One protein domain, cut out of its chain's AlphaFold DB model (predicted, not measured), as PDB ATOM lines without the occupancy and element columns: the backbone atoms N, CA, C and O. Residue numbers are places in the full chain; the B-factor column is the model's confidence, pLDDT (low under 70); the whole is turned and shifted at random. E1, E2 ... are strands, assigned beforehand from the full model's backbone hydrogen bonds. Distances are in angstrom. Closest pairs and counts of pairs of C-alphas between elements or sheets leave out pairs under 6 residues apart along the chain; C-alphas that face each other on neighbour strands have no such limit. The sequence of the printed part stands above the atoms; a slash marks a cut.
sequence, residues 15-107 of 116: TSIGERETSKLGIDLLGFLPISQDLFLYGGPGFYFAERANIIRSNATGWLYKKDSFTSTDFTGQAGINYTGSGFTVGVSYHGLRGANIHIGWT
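AT A GLANCE: This is residues 15 to 107 of the 116 residues of an uncharacterized protein of Raphidiopsis curvata NIES-932 (UniProt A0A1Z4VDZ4). One long, twisted sheet makes the whole domain: the long hairpin of E3 and E4 is its spine, with E1 and then E2 along one side of E3, and the hairpin of E5 and E6 widening it beside the last part of E4. One end is thus a three-strand ribbon of E1, E3 and E4, the other a wider part of E2 to E6. The printed part has 93 residues, no named helix and six strands, E1 to E6 in chain order, in a branched antiparallel sheet; the class is all strand. The whole is extended, with a radius of gyration of the C-alphas of 19.3 A and spans of 63 by 23 by 17 A.

IN THESE COORDINATES: E3, residues 39 to 58, is 53.9 A long and bends by 61 degrees at residue 45. E4, residues 64 to 85, is 48.6 A long and bends by 105 degrees at residue 68. E1, residues 15 to 28, is 37.0 A long, from C-alpha 15 at (-17.047, -27.836, 24.236); it runs on into E2, residues 31 to 34, at 58 degrees. E5 is residues 88 to 95 and E6 residues 99 to 106, ending at C-alpha 106 at (29.758, -16.303, 20.125).

HOW THE PARTS SIT: E2 to E6 form a meander, each strand the antiparallel neighbour of the one before. In the hairpin of E3 and E4, N 46 and O 76 are 2.8 A apart. E1 and E2 lie on one side of E3, with N 20 and O 53 at 2.9 A and N 33 and O 41 at 2.8 A. E5 is on the other side of E4 from E3, with N 83 and O 90 at 2.8 A. E6 is an edge strand, with N 101 and O 93 at 2.8 A. E1 and E6 are apart.

THE WHOLE: The two C-alphas farthest apart, those of Gln 37 and Ala 60, are 63.4 A apart. The printed part has no cut, the five links are tight, and no printed residue is under 70 in pLDDT.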
ATOM      1  N   THR A  15     -17.613 -27.838  22.881       90.94
ATOM      2  CA  THR A  15     -17.047 -27.836  24.236       90.94
ATOM      3  C   THR A  15     -16.011 -26.720  24.352       90.94
ATOM      4  O   THR A  15     -15.118 -26.620  23.508       90.94
ATOM      5  N   SER A  16     -16.106 -25.877  25.385       90.25
ATOM      6  CA  SER A  16     -15.064 -24.884  25.679       90.25
ATOM      7  C   SER A  16     -13.859 -25.571  26.311       90.25
ATOM      8  O   SER A  16     -13.987 -26.274  27.310       90.25
ATOM      9  N   ILE A  17     -12.692 -25.385  25.696       91.31
ATOM     10  CA  ILE A  17     -11.402 -25.836  26.229       91.31
ATOM     11  C   ILE A  17     -10.812 -24.759  27.148       91.31
ATOM     12  O   ILE A  17     -10.040 -25.075  28.052       91.31
ATOM     13  N   GLY A  18     -11.195 -23.500  26.931       90.44
ATOM     14  CA  GLY A  18     -10.810 -22.358  27.747       90.44
ATOM     15  C   GLY A  18      -9.965 -21.345  26.985       90.44
ATOM     16  O   GLY A  18      -9.650 -21.506  25.805       90.44
ATOM     17  N   GLU A  19      -9.606 -20.277  27.686       92.31
ATOM     18  CA  GLU A  19      -8.823 -19.182  27.129       92.31
ATOM     19  C   GLU A  19      -7.383 -19.609  26.821       92.31
ATOM     20  O   GLU A  19      -6.706 -20.253  27.633       92.31
ATOM     21  N   ARG A  20      -6.904 -19.226  25.636       91.31
ATOM     22  CA  ARG A  20      -5.509 -19.363  25.226       91.31
ATOM     23  C   ARG A  20      -5.016 -18.079  24.583       91.31
ATOM     24  O   ARG A  20      -5.733 -17.426  23.828       91.31
ATOM     25  N   GLU A  21      -3.754 -17.775  24.842       90.56
ATOM     26  CA  GLU A  21      -2.997 -16.819  24.044       90.56
ATOM     27  C   GLU A  21      -2.750 -17.412  22.655       90.56
ATOM     28  O   GLU A  21      -2.353 -18.571  22.524       90.56
ATOM     29  N   THR A  22      -3.027 -16.630  21.616       88.06
ATOM     30  CA  THR A  22      -2.912 -17.065  20.221       88.06
ATOM     31  C   THR A  22      -1.850 -16.304  19.445       88.06
ATOM     32  O   THR A  22      -1.285 -16.851  18.500       88.06
ATOM     33  N   SER A  23      -1.554 -15.073  19.854       89.81
ATOM     34  CA  SER A  23      -0.410 -14.303  19.380       89.81
ATOM     35  C   SER A  23       0.036 -13.337  20.480       89.81
ATOM     36  O   SER A  23      -0.755 -12.963  21.349       89.81
ATOM     37  N   LYS A  24       1.314 -12.956  20.468       92.44
ATOM     38  CA  LYS A  24       1.878 -11.951  21.369       92.44
ATOM     39  C   LYS A  24       2.961 -11.172  20.641       92.44
ATOM     40  O   LYS A  24       3.852 -11.761  20.033       92.44
ATOM     41  N   LEU A  25       2.888  -9.853  20.742       94.44
ATOM     42  CA  LEU A  25       3.885  -8.913  20.254       94.44
ATOM     43  C   LEU A  25       4.271  -7.993  21.404       94.44
ATOM     44  O   LEU A  25       3.408  -7.542  22.149       94.44
ATOM     45  N   GLY A  26       5.547  -7.673  21.545       93.44
ATOM     46  CA  GLY A  26       5.965  -6.694  22.535       93.44
ATOM     47  C   GLY A  26       7.330  -6.117  22.252       93.44
ATOM     48  O   GLY A  26       8.037  -6.552  21.341       93.44
ATOM     49  N   ILE A  27       7.661  -5.112  23.046       95.88
ATOM     50  CA  ILE A  27       8.926  -4.397  23.006       95.88
ATOM     51  C   ILE A  27       9.486  -4.306  24.421       95.88
ATOM     52  O   ILE A  27       8.758  -3.980  25.359       95.88
ATOM     53  N   ASP A  28      10.782  -4.566  24.558       95.44
ATOM     54  CA  ASP A  28      11.534  -4.329  25.787       95.44
ATOM     55  C   ASP A  28      12.510  -3.173  25.562       95.44
ATOM     56  O   ASP A  28      13.225  -3.140  24.557       95.44
ATOM     57  N   LEU A  29      12.576  -2.244  26.513       96.81
ATOM     58  CA  LEU A  29      13.619  -1.224  26.560       96.81
ATOM     59  C   LEU A  29      14.718  -1.695  27.507       96.81
ATOM     60  O   LEU A  29      14.463  -1.867  28.695       96.81
ATOM     61  N   LEU A  30      15.938  -1.885  26.997       95.31
ATOM     62  CA  LEU A  30      17.045  -2.455  27.771       95.31
ATOM     63  C   LEU A  30      18.154  -1.446  28.026       95.31
ATOM     64  O   LEU A  30      18.742  -0.899  27.095       95.31
ATOM     65  N   GLY A  31      18.465  -1.256  29.304       95.62
ATOM     66  CA  GLY A  31      19.678  -0.604  29.769       95.62
ATOM     67  C   GLY A  31      20.746  -1.633  30.129       95.62
ATOM     68  O   GLY A  31      20.433  -2.733  30.587       95.62
ATOM     69  N   PHE A  32      22.009  -1.249  29.950       95.50
ATOM     70  CA  PHE A  32      23.178  -2.059  30.284       95.50
ATOM     71  C   PHE A  32      24.076  -1.274  31.240       95.50
ATOM     72  O   PHE A  32      24.406  -0.118  30.976       95.50
ATOM     73  N   LEU A  33      24.470  -1.906  32.343       96.44
ATOM     74  CA  LEU A  33      25.361  -1.353  33.354       96.44
ATOM     75  C   LEU A  33      26.621  -2.229  33.445       96.44
ATOM     76  O   LEU A  33      26.538  -3.355  33.948       96.44
ATOM     77  N   PRO A  34      27.785  -1.749  32.970       95.38
ATOM     78  CA  PRO A  34      29.039  -2.470  33.139       95.38
ATOM     79  C   PRO A  34      29.443  -2.490  34.615       95.38
ATOM     80  O   PRO A  34      29.548  -1.445  35.254       95.38
ATOM     81  N   ILE A  35      29.682  -3.686  35.148       96.38
ATOM     82  CA  ILE A  35      30.235  -3.900  36.494       96.38
ATOM     83  C   ILE A  35      31.753  -4.078  36.416       96.38
ATOM     84  O   ILE A  35      32.487  -3.620  37.287       96.38
ATOM     85  N   SER A  36      32.230  -4.731  35.356       94.75
ATOM     86  CA  SER A  36      33.649  -4.858  35.019       94.75
ATOM     87  C   SER A  36      33.817  -4.939  33.497       94.75
ATOM     88  O   SER A  36      32.839  -4.796  32.765       94.75
ATOM     89  N   GLN A  37      35.041  -5.169  33.012       91.50
ATOM     90  CA  GLN A  37      35.302  -5.358  31.577       91.50
ATOM     91  C   GLN A  37      34.527  -6.549  30.994       91.50
ATOM     92  O   GLN A  37      34.060  -6.479  29.860       91.50
ATOM     93  N   ASP A  38      34.326  -7.588  31.804       94.50
ATOM     94  CA  ASP A  38      33.741  -8.851  31.359       94.50
ATOM     95  C   ASP A  38      32.319  -9.055  31.892       94.50
ATOM     96  O   ASP A  38      31.637  -9.979  31.466       94.50
ATOM     97  N   LEU A  39      31.843  -8.226  32.830       96.19
ATOM     98  CA  LEU A  39      30.575  -8.441  33.536       96.19
ATOM     99  C   LEU A  39      29.629  -7.251  33.380       96.19
ATOM    100  O   LEU A  39      29.976  -6.128  33.749       96.19
ATOM    101  N   PHE A  40      28.404  -7.515  32.928       95.81
ATOM    102  CA  PHE A  40      27.372  -6.506  32.701       95.81
ATOM    103  C   PHE A  40      26.066  -6.927  33.366       95.81
ATOM    104  O   PHE A  40      25.606  -8.052  33.179       95.81
ATOM    105  N   LEU A  41      25.439  -6.009  34.098       96.81
ATOM    106  CA  LEU A  41      24.022  -6.123  34.422       96.81
ATOM    107  C   LEU A  41      23.214  -5.526  33.278       96.81
ATOM    108  O   LEU A  41      23.627  -4.548  32.655       96.81
ATOM    109  N   TYR A  42      22.046  -6.087  33.012       95.62
ATOM    110  CA  TYR A  42      21.106  -5.493  32.078       95.62
ATOM    111  C   TYR A  42      19.683  -5.665  32.570       95.62
ATOM    112  O   TYR A  42      19.365  -6.576  33.334       95.62
ATOM    113  N   GLY A  43      18.812  -4.781  32.115       96.69
ATOM    114  CA  GLY A  43      17.406  -4.878  32.436       96.69
ATOM    115  C   GLY A  43      16.616  -3.693  31.932       96.69
ATOM    116  O   GLY A  43      17.162  -2.740  31.377       96.69
ATOM    117  N   GLY A  44      15.313  -3.771  32.141       96.94
ATOM    118  CA  GLY A  44      14.412  -2.675  31.853       96.94
ATOM    119  C   GLY A  44      12.968  -3.120  31.658       96.94
ATOM    120  O   GLY A  44      12.658  -4.311  31.784       96.94
ATOM    121  N   PRO A  45      12.073  -2.146  31.437       97.81
ATOM    122  CA  PRO A  45      10.649  -2.389  31.285       97.81
ATOM    123  C   PRO A  45      10.317  -2.945  29.898       97.81
ATOM    124  O   PRO A  45      11.011  -2.687  28.914       97.81
ATOM    125  N   GLY A  46       9.205  -3.664  29.831       96.75
ATOM    126  CA  GLY A  46       8.652  -4.234  28.618       96.75
ATOM    127  C   GLY A  46       7.146  -4.032  28.540       96.75
ATOM    128  O   GLY A  46       6.446  -3.988  29.556       96.75
ATOM    129  N   PHE A  47       6.651  -3.908  27.317       97.19
ATOM    130  CA  PHE A  47       5.245  -3.689  27.022       97.19
ATOM    131  C   PHE A  47       4.789  -4.632  25.915       97.19
ATOM    132  O   PHE A  47       5.413  -4.699  24.855       97.19
ATOM    133  N   TYR A  48       3.713  -5.373  26.174       96.12
ATOM    134  CA  TYR A  48       3.256  -6.463  25.320       96.12
ATOM    135  C   TYR A  48       1.762  -6.350  25.042       96.12
ATOM    136  O   TYR A  48       0.971  -6.061  25.934       96.12
ATOM    137  N   PHE A  49       1.387  -6.647  23.807       95.38
ATOM    138  CA  PHE A  49       0.023  -6.872  23.365       95.38
ATOM    139  C   PHE A  49      -0.135  -8.355  23.045       95.38
ATOM    140  O   PHE A  49       0.641  -8.913  22.264       95.38
ATOM    141  N   ALA A  50      -1.133  -9.000  23.637       94.44
ATOM    142  CA  ALA A  50      -1.434 -10.402  23.396       94.44
ATOM    143  C   ALA A  50      -2.861 -10.551  22.872       94.44
ATOM    144  O   ALA A  50      -3.803 -10.007  23.443       94.44
ATOM    145  N   GLU A  51      -3.034 -11.307  21.792       94.00
ATOM    146  CA  GLU A  51      -4.354 -11.747  21.357       94.00
ATOM    147  C   GLU A  51      -4.703 -13.043  22.074       94.00
ATOM    148  O   GLU A  51      -4.020 -14.063  21.932       94.00
ATOM    149  N   ARG A  52      -5.806 -13.021  22.809       92.81
ATOM    150  CA  ARG A  52      -6.368 -14.168  23.512       92.81
ATOM    151  C   ARG A  52      -7.679 -14.558  22.859       92.81
ATOM    152  O   ARG A  52      -8.392 -13.715  22.325       92.81
ATOM    153  N   ALA A  53      -7.991 -15.842  22.884       91.88
ATOM    154  CA  ALA A  53      -9.276 -16.351  22.433       91.88
ATOM    155  C   ALA A  53      -9.694 -17.535  23.297       91.88
ATOM    156  O   ALA A  53      -8.855 -18.320  23.748       91.88
ATOM    157  N   ASN A  54     -10.999 -17.706  23.487       91.12
ATOM    158  CA  ASN A  54     -11.530 -18.954  24.008       91.12
ATOM    159  C   ASN A  54     -11.427 -20.016  22.911       91.12
ATOM    160  O   ASN A  54     -12.000 -19.880  21.828       91.12
ATOM    161  N   ILE A  55     -10.660 -21.068  23.172       91.44
ATOM    162  CA  ILE A  55     -10.557 -22.192  22.254       91.44
ATOM    163  C   ILE A  55     -11.722 -23.124  22.526       91.44
ATOM    164  O   ILE A  55     -11.932 -23.595  23.645       91.44
ATOM    165  N   ILE A  56     -12.469 -23.421  21.474       89.94
ATOM    166  CA  ILE A  56     -13.608 -24.327  21.527       89.94
ATOM    167  C   ILE A  56     -13.381 -25.497  20.575       89.94
ATOM    168  O   ILE A  56     -12.723 -25.363  19.543       89.94
ATOM    169  N   ARG A  57     -13.921 -26.659  20.934       90.25
ATOM    170  CA  ARG A  57     -13.888 -27.877  20.124       90.25
ATOM    171  C   ARG A  57     -15.289 -28.201  19.635       90.25
ATOM    172  O   ARG A  57     -16.189 -28.349  20.457       90.25
ATOM    173  N   SER A  58     -15.472 -28.355  18.327       88.50
ATOM    174  CA  SER A  58     -16.730 -28.885  17.791       88.50
ATOM    175  C   SER A  58     -16.947 -30.309  18.295       88.50
ATOM    176  O   SER A  58     -16.069 -31.160  18.150       88.50
ATOM    177  N   ASN A  59     -18.123 -30.590  18.852       88.69
ATOM    178  CA  ASN A  59     -18.475 -31.945  19.277       88.69
ATOM    179  C   ASN A  59     -18.911 -32.829  18.091       88.69
ATOM    180  O   ASN A  59     -19.036 -34.039  18.253       88.69
ATOM    181  N   ALA A  60     -19.139 -32.241  16.908       87.75
ATOM    182  CA  ALA A  60     -19.478 -32.973  15.687       87.75
ATOM    183  C   ALA A  60     -18.226 -33.425  14.921       87.75
ATOM    184  O   ALA A  60     -18.139 -34.576  14.506       87.75
ATOM    185  N   THR A  61     -17.251 -32.528  14.736       88.62
ATOM    186  CA  THR A  61     -16.057 -32.797  13.910       88.62
ATOM    187  C   THR A  61     -14.774 -32.973  14.719       88.62
ATOM    188  O   THR A  61     -13.769 -33.436  14.187       88.62
ATOM    189  N   GLY A  62     -14.763 -32.564  15.990       86.94
ATOM    190  CA  GLY A  62     -13.557 -32.514  16.816       86.94
ATOM    191  C   GLY A  62     -12.608 -31.355  16.489       86.94
ATOM    192  O   GLY A  62     -11.569 -31.231  17.140       86.94
ATOM    193  N   TRP A  63     -12.932 -30.498  15.515       89.56
ATOM    194  CA  TRP A  63     -12.068 -29.387  15.102       89.56
ATOM    195  C   TRP A  63     -12.011 -28.279  16.153       89.56
ATOM    196  O   TRP A  63     -12.962 -28.068  16.910       89.56
ATOM    197  N   LEU A  64     -10.879 -27.574  16.185       87.81
ATOM    198  CA  LEU A  64     -10.625 -26.465  17.098       87.81
ATOM    199  C   LEU A  64     -10.879 -25.129  16.414       87.81
ATOM    200  O   LEU A  64     -10.447 -24.910  15.285       87.81
ATOM    201  N   TYR A  65     -11.524 -24.230  17.145       86.69
ATOM    202  CA  TYR A  65     -11.879 -22.901  16.675       86.69
ATOM    203  C   TYR A  65     -11.572 -21.860  17.745       86.69
ATOM    204  O   TYR A  65     -11.557 -22.164  18.942       86.69
ATOM    205  N   LYS A  66     -11.336 -20.626  17.299       87.81
ATOM    206  CA  LYS A  66     -11.215 -19.459  18.171       87.81
ATOM    207  C   LYS A  66     -12.591 -18.820  18.307       87.81
ATOM    208  O   LYS A  66     -13.242 -18.565  17.302       87.81
ATOM    209  N   LYS A  67     -13.009 -18.538  19.534       84.81
ATOM    210  CA  LYS A  67     -14.228 -17.795  19.849       84.81
ATOM    211  C   LYS A  67     -13.895 -16.682  20.838       84.81
ATOM    212  O   LYS A  67     -12.996 -16.848  21.659       84.81
ATOM    213  N   ASP A  68     -14.601 -15.557  20.735       86.38
ATOM    214  CA  ASP A  68     -14.464 -14.405  21.634       86.38
ATOM    215  C   ASP A  68     -13.004 -13.923  21.732       86.38
ATOM    216  O   ASP A  68     -12.384 -13.941  22.794       86.38
ATOM    217  N   SER A  69     -12.421 -13.553  20.585       88.56
ATOM    218  CA  SER A  69     -11.047 -13.037  20.553       88.56
ATOM    219  C   SER A  69     -10.988 -11.632  21.149       88.56
ATOM    220  O   SER A  69     -11.777 -10.767  20.771       88.56
ATOM    221  N   PHE A  70     -10.026 -11.387  22.031       90.06
ATOM    222  CA  PHE A  70      -9.777 -10.075  22.614       90.06
ATOM    223  C   PHE A  70      -8.279  -9.805  22.738       90.06
ATOM    224  O   PHE A  70      -7.458 -10.721  22.786       90.06
ATOM    225  N   THR A  71      -7.920  -8.527  22.791       93.62
ATOM    226  CA  THR A  71      -6.537  -8.094  22.992       93.62
ATOM    227  C   THR A  71      -6.337  -7.709  24.452       93.62
ATOM    228  O   THR A  71      -7.108  -6.920  24.994       93.62
ATOM    229  N   SER A  72      -5.300  -8.254  25.083       93.31
ATOM    230  CA  SER A  72      -4.827  -7.834  26.399       93.31
ATOM    231  C   SER A  72      -3.496  -7.104  26.285       93.31
ATOM    232  O   SER A  72      -2.708  -7.356  25.372       93.31
ATOM    233  N   THR A  73      -3.233  -6.242  27.259       94.88
ATOM    234  CA  THR A  73      -1.975  -5.510  27.375       94.88
ATOM    235  C   THR A  73      -1.286  -5.903  28.672       94.88
ATOM    236  O   THR A  73      -1.891  -5.797  29.737       94.88
ATOM    237  N   ASP A  74      -0.022  -6.310  28.582       93.94
ATOM    238  CA  ASP A  74       0.786  -6.751  29.715       93.94
ATOM    239  C   ASP A  74       2.011  -5.836  29.882       93.94
ATOM    240  O   ASP A  74       2.801  -5.644  28.952       93.94
ATOM    241  N   PHE A  75       2.191  -5.285  31.086       95.69
ATOM    242  CA  PHE A  75       3.412  -4.579  31.481       95.69
ATOM    243  C   PHE A  75       4.324  -5.529  32.255       95.69
ATOM    244  O   PHE A  75       3.888  -6.226  33.170       95.69
ATOM    245  N   THR A  76       5.600  -5.567  31.890       95.94
ATOM    246  CA  THR A  76       6.583  -6.491  32.462       95.94
ATOM    247  C   THR A  76       7.939  -5.806  32.571       95.94
ATOM    248  O   THR A  76       8.121  -4.662  32.168       95.94
ATOM    249  N   GLY A  77       8.916  -6.514  33.118       95.56
ATOM    250  CA  GLY A  77      10.313  -6.137  33.009       95.56
ATOM    251  C   GLY A  77      11.205  -7.360  32.910       95.56
ATOM    252  O   GLY A  77      10.758  -8.503  33.081       95.56
ATOM    253  N   GLN A  78      12.479  -7.096  32.654       96.88
ATOM    254  CA  GLN A  78      13.535  -8.085  32.782       96.88
ATOM    255  C   GLN A  78      14.747  -7.545  33.514       96.88
ATOM    256  O   GLN A  78      15.030  -6.348  33.485       96.88
ATOM    257  N   ALA A  79      15.474  -8.467  34.131       97.50
ATOM    258  CA  ALA A  79      16.782  -8.227  34.706       97.50
ATOM    259  C   ALA A  79      17.665  -9.453  34.468       97.50
ATOM    260  O   ALA A  79      17.189 -10.593  34.488       97.50
ATOM    261  N   GLY A  80      18.950  -9.225  34.242       97.00
ATOM    262  CA  GLY A  80      19.910 -10.285  34.000       97.00
ATOM    263  C   GLY A  80      21.351  -9.834  34.157       97.00
ATOM    264  O   GLY A  80      21.650  -8.655  34.360       97.00
ATOM    265  N   ILE A  81      22.237 -10.817  34.065       97.19
ATOM    266  CA  ILE A  81      23.680 -10.656  34.176       97.19
ATOM    267  C   ILE A  81      24.365 -11.425  33.053       97.19
ATOM    268  O   ILE A  81      24.016 -12.577  32.783       97.19
ATOM    269  N   ASN A  82      25.351 -10.778  32.436       96.19
ATOM    270  CA  ASN A  82      26.132 -11.317  31.332       96.19
ATOM    271  C   ASN A  82      27.603 -11.314  31.689       96.19
ATOM    272  O   ASN A  82      28.124 -10.293  32.135       96.19
ATOM    273  N   TYR A  83      28.260 -12.431  31.414       94.88
ATOM    274  CA  TYR A  83      29.702 -12.559  31.385       94.88
ATOM    275  C   TYR A  83      30.174 -12.685  29.931       94.88
ATOM    276  O   TYR A  83      29.688 -13.541  29.191       94.88
ATOM    277  N   THR A  84      31.116 -11.844  29.521       93.50
ATOM    278  CA  THR A  84      31.746 -11.859  28.201       93.50
ATOM    279  C   THR A  84      33.218 -12.202  28.362       93.50
ATOM    280  O   THR A  84      33.960 -11.457  28.986       93.50
ATOM    281  N   GLY A  85      33.633 -13.328  27.788       88.00
ATOM    282  CA  GLY A  85      35.031 -13.732  27.697       88.00
ATOM    283  C   GLY A  85      35.594 -13.531  26.288       88.00
ATOM    284  O   GLY A  85      34.955 -12.967  25.397       88.00
ATOM    285  N   SER A  86      36.801 -14.046  26.051       86.25
ATOM    286  CA  SER A  86      37.446 -13.986  24.733       86.25
ATOM    287  C   SER A  86      36.698 -14.843  23.703       86.25
ATOM    288  O   SER A  86      36.949 -16.038  23.573       86.25
ATOM    289  N   GLY A  87      35.778 -14.220  22.962       88.19
ATOM    290  CA  GLY A  87      35.036 -14.849  21.863       88.19
ATOM    291  C   GLY A  87      33.683 -15.457  22.243       88.19
ATOM    292  O   GLY A  87      33.022 -16.017  21.368       88.19
ATOM    293  N   PHE A  88      33.236 -15.327  23.494       92.88
ATOM    294  CA  PHE A  88      31.933 -15.836  23.929       92.88
ATOM    295  C   PHE A  88      31.250 -14.918  24.943       92.88
ATOM    296  O   PHE A  88      31.907 -14.196  25.690       92.88
ATOM    297  N   THR A  89      29.926 -15.015  25.009       93.75
ATOM    298  CA  THR A  89      29.097 -14.387  26.039       93.75
ATOM    299  C   THR A  89      28.145 -15.428  26.602       93.75
ATOM    300  O   THR A  89      27.510 -16.168  25.853       93.75
ATOM    301  N   VAL A  90      28.022 -15.478  27.920       95.81
ATOM    302  CA  VAL A  90      27.008 -16.267  28.620       95.81
ATOM    303  C   VAL A  90      26.238 -15.359  29.554       95.81
ATOM    304  O   VAL A  90      26.811 -14.456  30.160       95.81
ATOM    305  N   GLY A  91      24.948 -15.608  29.712       96.00
ATOM    306  CA  GLY A  91      24.166 -14.842  30.663       96.00
ATOM    307  C   GLY A  91      22.908 -15.545  31.110       96.00
ATOM    308  O   GLY A  91      22.403 -16.472  30.470       96.00
ATOM    309  N   VAL A  92      22.430 -15.086  32.258       97.38
ATOM    310  CA  VAL A  92      21.214 -15.566  32.902       97.38
ATOM    311  C   VAL A  92      20.314 -14.382  33.192       97.38
ATOM    312  O   VAL A  92      20.775 -13.290  33.528       97.38
ATOM    313  N   SER A  93      19.014 -14.585  33.037       96.56
ATOM    314  CA  SER A  93      18.037 -13.520  33.227       96.56
ATOM    315  C   SER A  93      16.686 -14.045  33.639       96.56
ATOM    316  O   SER A  93      16.372 -15.219  33.452       96.56
ATOM    317  N   TYR A  94      15.875 -13.140  34.165       97.31
ATOM    318  CA  TYR A  94      14.472 -13.365  34.425       97.31
ATOM    319  C   TYR A  94      13.648 -12.298  33.709       97.31
ATOM    320  O   TYR A  94      13.949 -11.107  33.801       97.31
ATOM    321  N   HIS A  95      12.600 -12.727  33.014       96.38
ATOM    322  CA  HIS A  95      11.630 -11.854  32.364       96.38
ATOM    323  C   HIS A  95      10.232 -12.188  32.879       96.38
ATOM    324  O   HIS A  95       9.825 -13.348  32.824       96.38
ATOM    325  N   GLY A  96       9.463 -11.186  33.311       94.94
ATOM    326  CA  GLY A  96       8.169 -11.395  33.978       94.94
ATOM    327  C   GLY A  96       7.188 -12.303  33.222       94.94
ATOM    328  O   GLY A  96       6.518 -13.118  33.844       94.94
ATOM    329  N   LEU A  97       7.162 -12.236  31.885       92.56
ATOM    330  CA  LEU A  97       6.305 -13.098  31.047       92.56
ATOM    331  C   LEU A  97       6.947 -14.409  30.560       92.56
ATOM    332  O   LEU A  97       6.227 -15.292  30.106       92.56
ATOM    333  N   ARG A  98       8.283 -14.520  30.560       90.31
ATOM    334  CA  ARG A  98       9.011 -15.652  29.936       90.31
ATOM    335  C   ARG A  98       9.712 -16.542  30.965       90.31
ATOM    336  O   ARG A  98      10.169 -17.622  30.621       90.31
ATOM    337  N   GLY A  99       9.780 -16.100  32.219       94.75
ATOM    338  CA  GLY A  99      10.490 -16.788  33.287       94.75
ATOM    339  C   GLY A  99      12.004 -16.640  33.170       94.75
ATOM    340  O   GLY A  99      12.513 -15.635  32.662       94.75
ATOM    341  N   ALA A 100      12.716 -17.643  33.683       97.06
ATOM    342  CA  ALA A 100      14.170 -17.698  33.658       97.06
ATOM    343  C   ALA A 100      14.688 -18.103  32.270       97.06
ATOM    344  O   ALA A 100      14.211 -19.071  31.684       97.06
ATOM    345  N   ASN A 101      15.694 -17.386  31.774       94.25
ATOM    346  CA  ASN A 101      16.320 -17.635  30.480       94.25
ATOM    347  C   ASN A 101      17.840 -17.696  30.626       94.25
ATOM    348  O   ASN A 101      18.432 -16.931  31.392       94.25
ATOM    349  N   ILE A 102      18.459 -18.564  29.829       95.12
ATOM    350  CA  ILE A 102      19.909 -18.648  29.639       95.12
ATOM    351  C   ILE A 102      20.192 -18.259  28.192       95.12
ATOM    352  O   ILE A 102      19.503 -18.730  27.286       95.12
ATOM    353  N   HIS A 103      21.200 -17.425  27.962       89.88
ATOM    354  CA  HIS A 103      21.678 -17.139  26.615       89.88
ATOM    355  C   HIS A 103      23.169 -17.414  26.488       89.88
ATOM    356  O   HIS A 103      23.944 -17.246  27.430       89.88
ATOM    357  N   ILE A 104      23.549 -17.841  25.289       93.31
ATOM    358  CA  ILE A 104      24.919 -18.154  24.911       93.31
ATOM    359  C   ILE A 104      25.149 -17.504  23.550       93.31
ATOM    360  O   ILE A 104      24.368 -17.710  22.621       93.31
ATOM    361  N   GLY A 105      26.198 -16.700  23.447       91.31
ATOM    362  CA  GLY A 105      26.603 -16.000  22.239       91.31
ATOM    363  C   GLY A 105      28.063 -16.279  21.914       91.31
ATOM    364  O   GLY A 105      28.878 -16.505  22.807       91.31
ATOM    365  N   TRP A 106      28.389 -16.237  20.626       91.31
ATOM    366  CA  TRP A 106      29.758 -16.303  20.125       91.31
ATOM    367  C   TRP A 106      30.083 -14.999  19.415       91.31
ATOM    368  O   TRP A 106      29.334 -14.556  18.542       91.31
ATOM    369  N   THR A 107      31.210 -14.396  19.769       80.44
ATOM    370  CA  THR A 107      31.684 -13.175  19.123       80.44
ATOM    371  C   THR A 107      32.655 -13.563  18.022       80.44
ATOM    372  O   THR A 107      33.790 -13.959  18.283       80.44
TER     373      THR A 107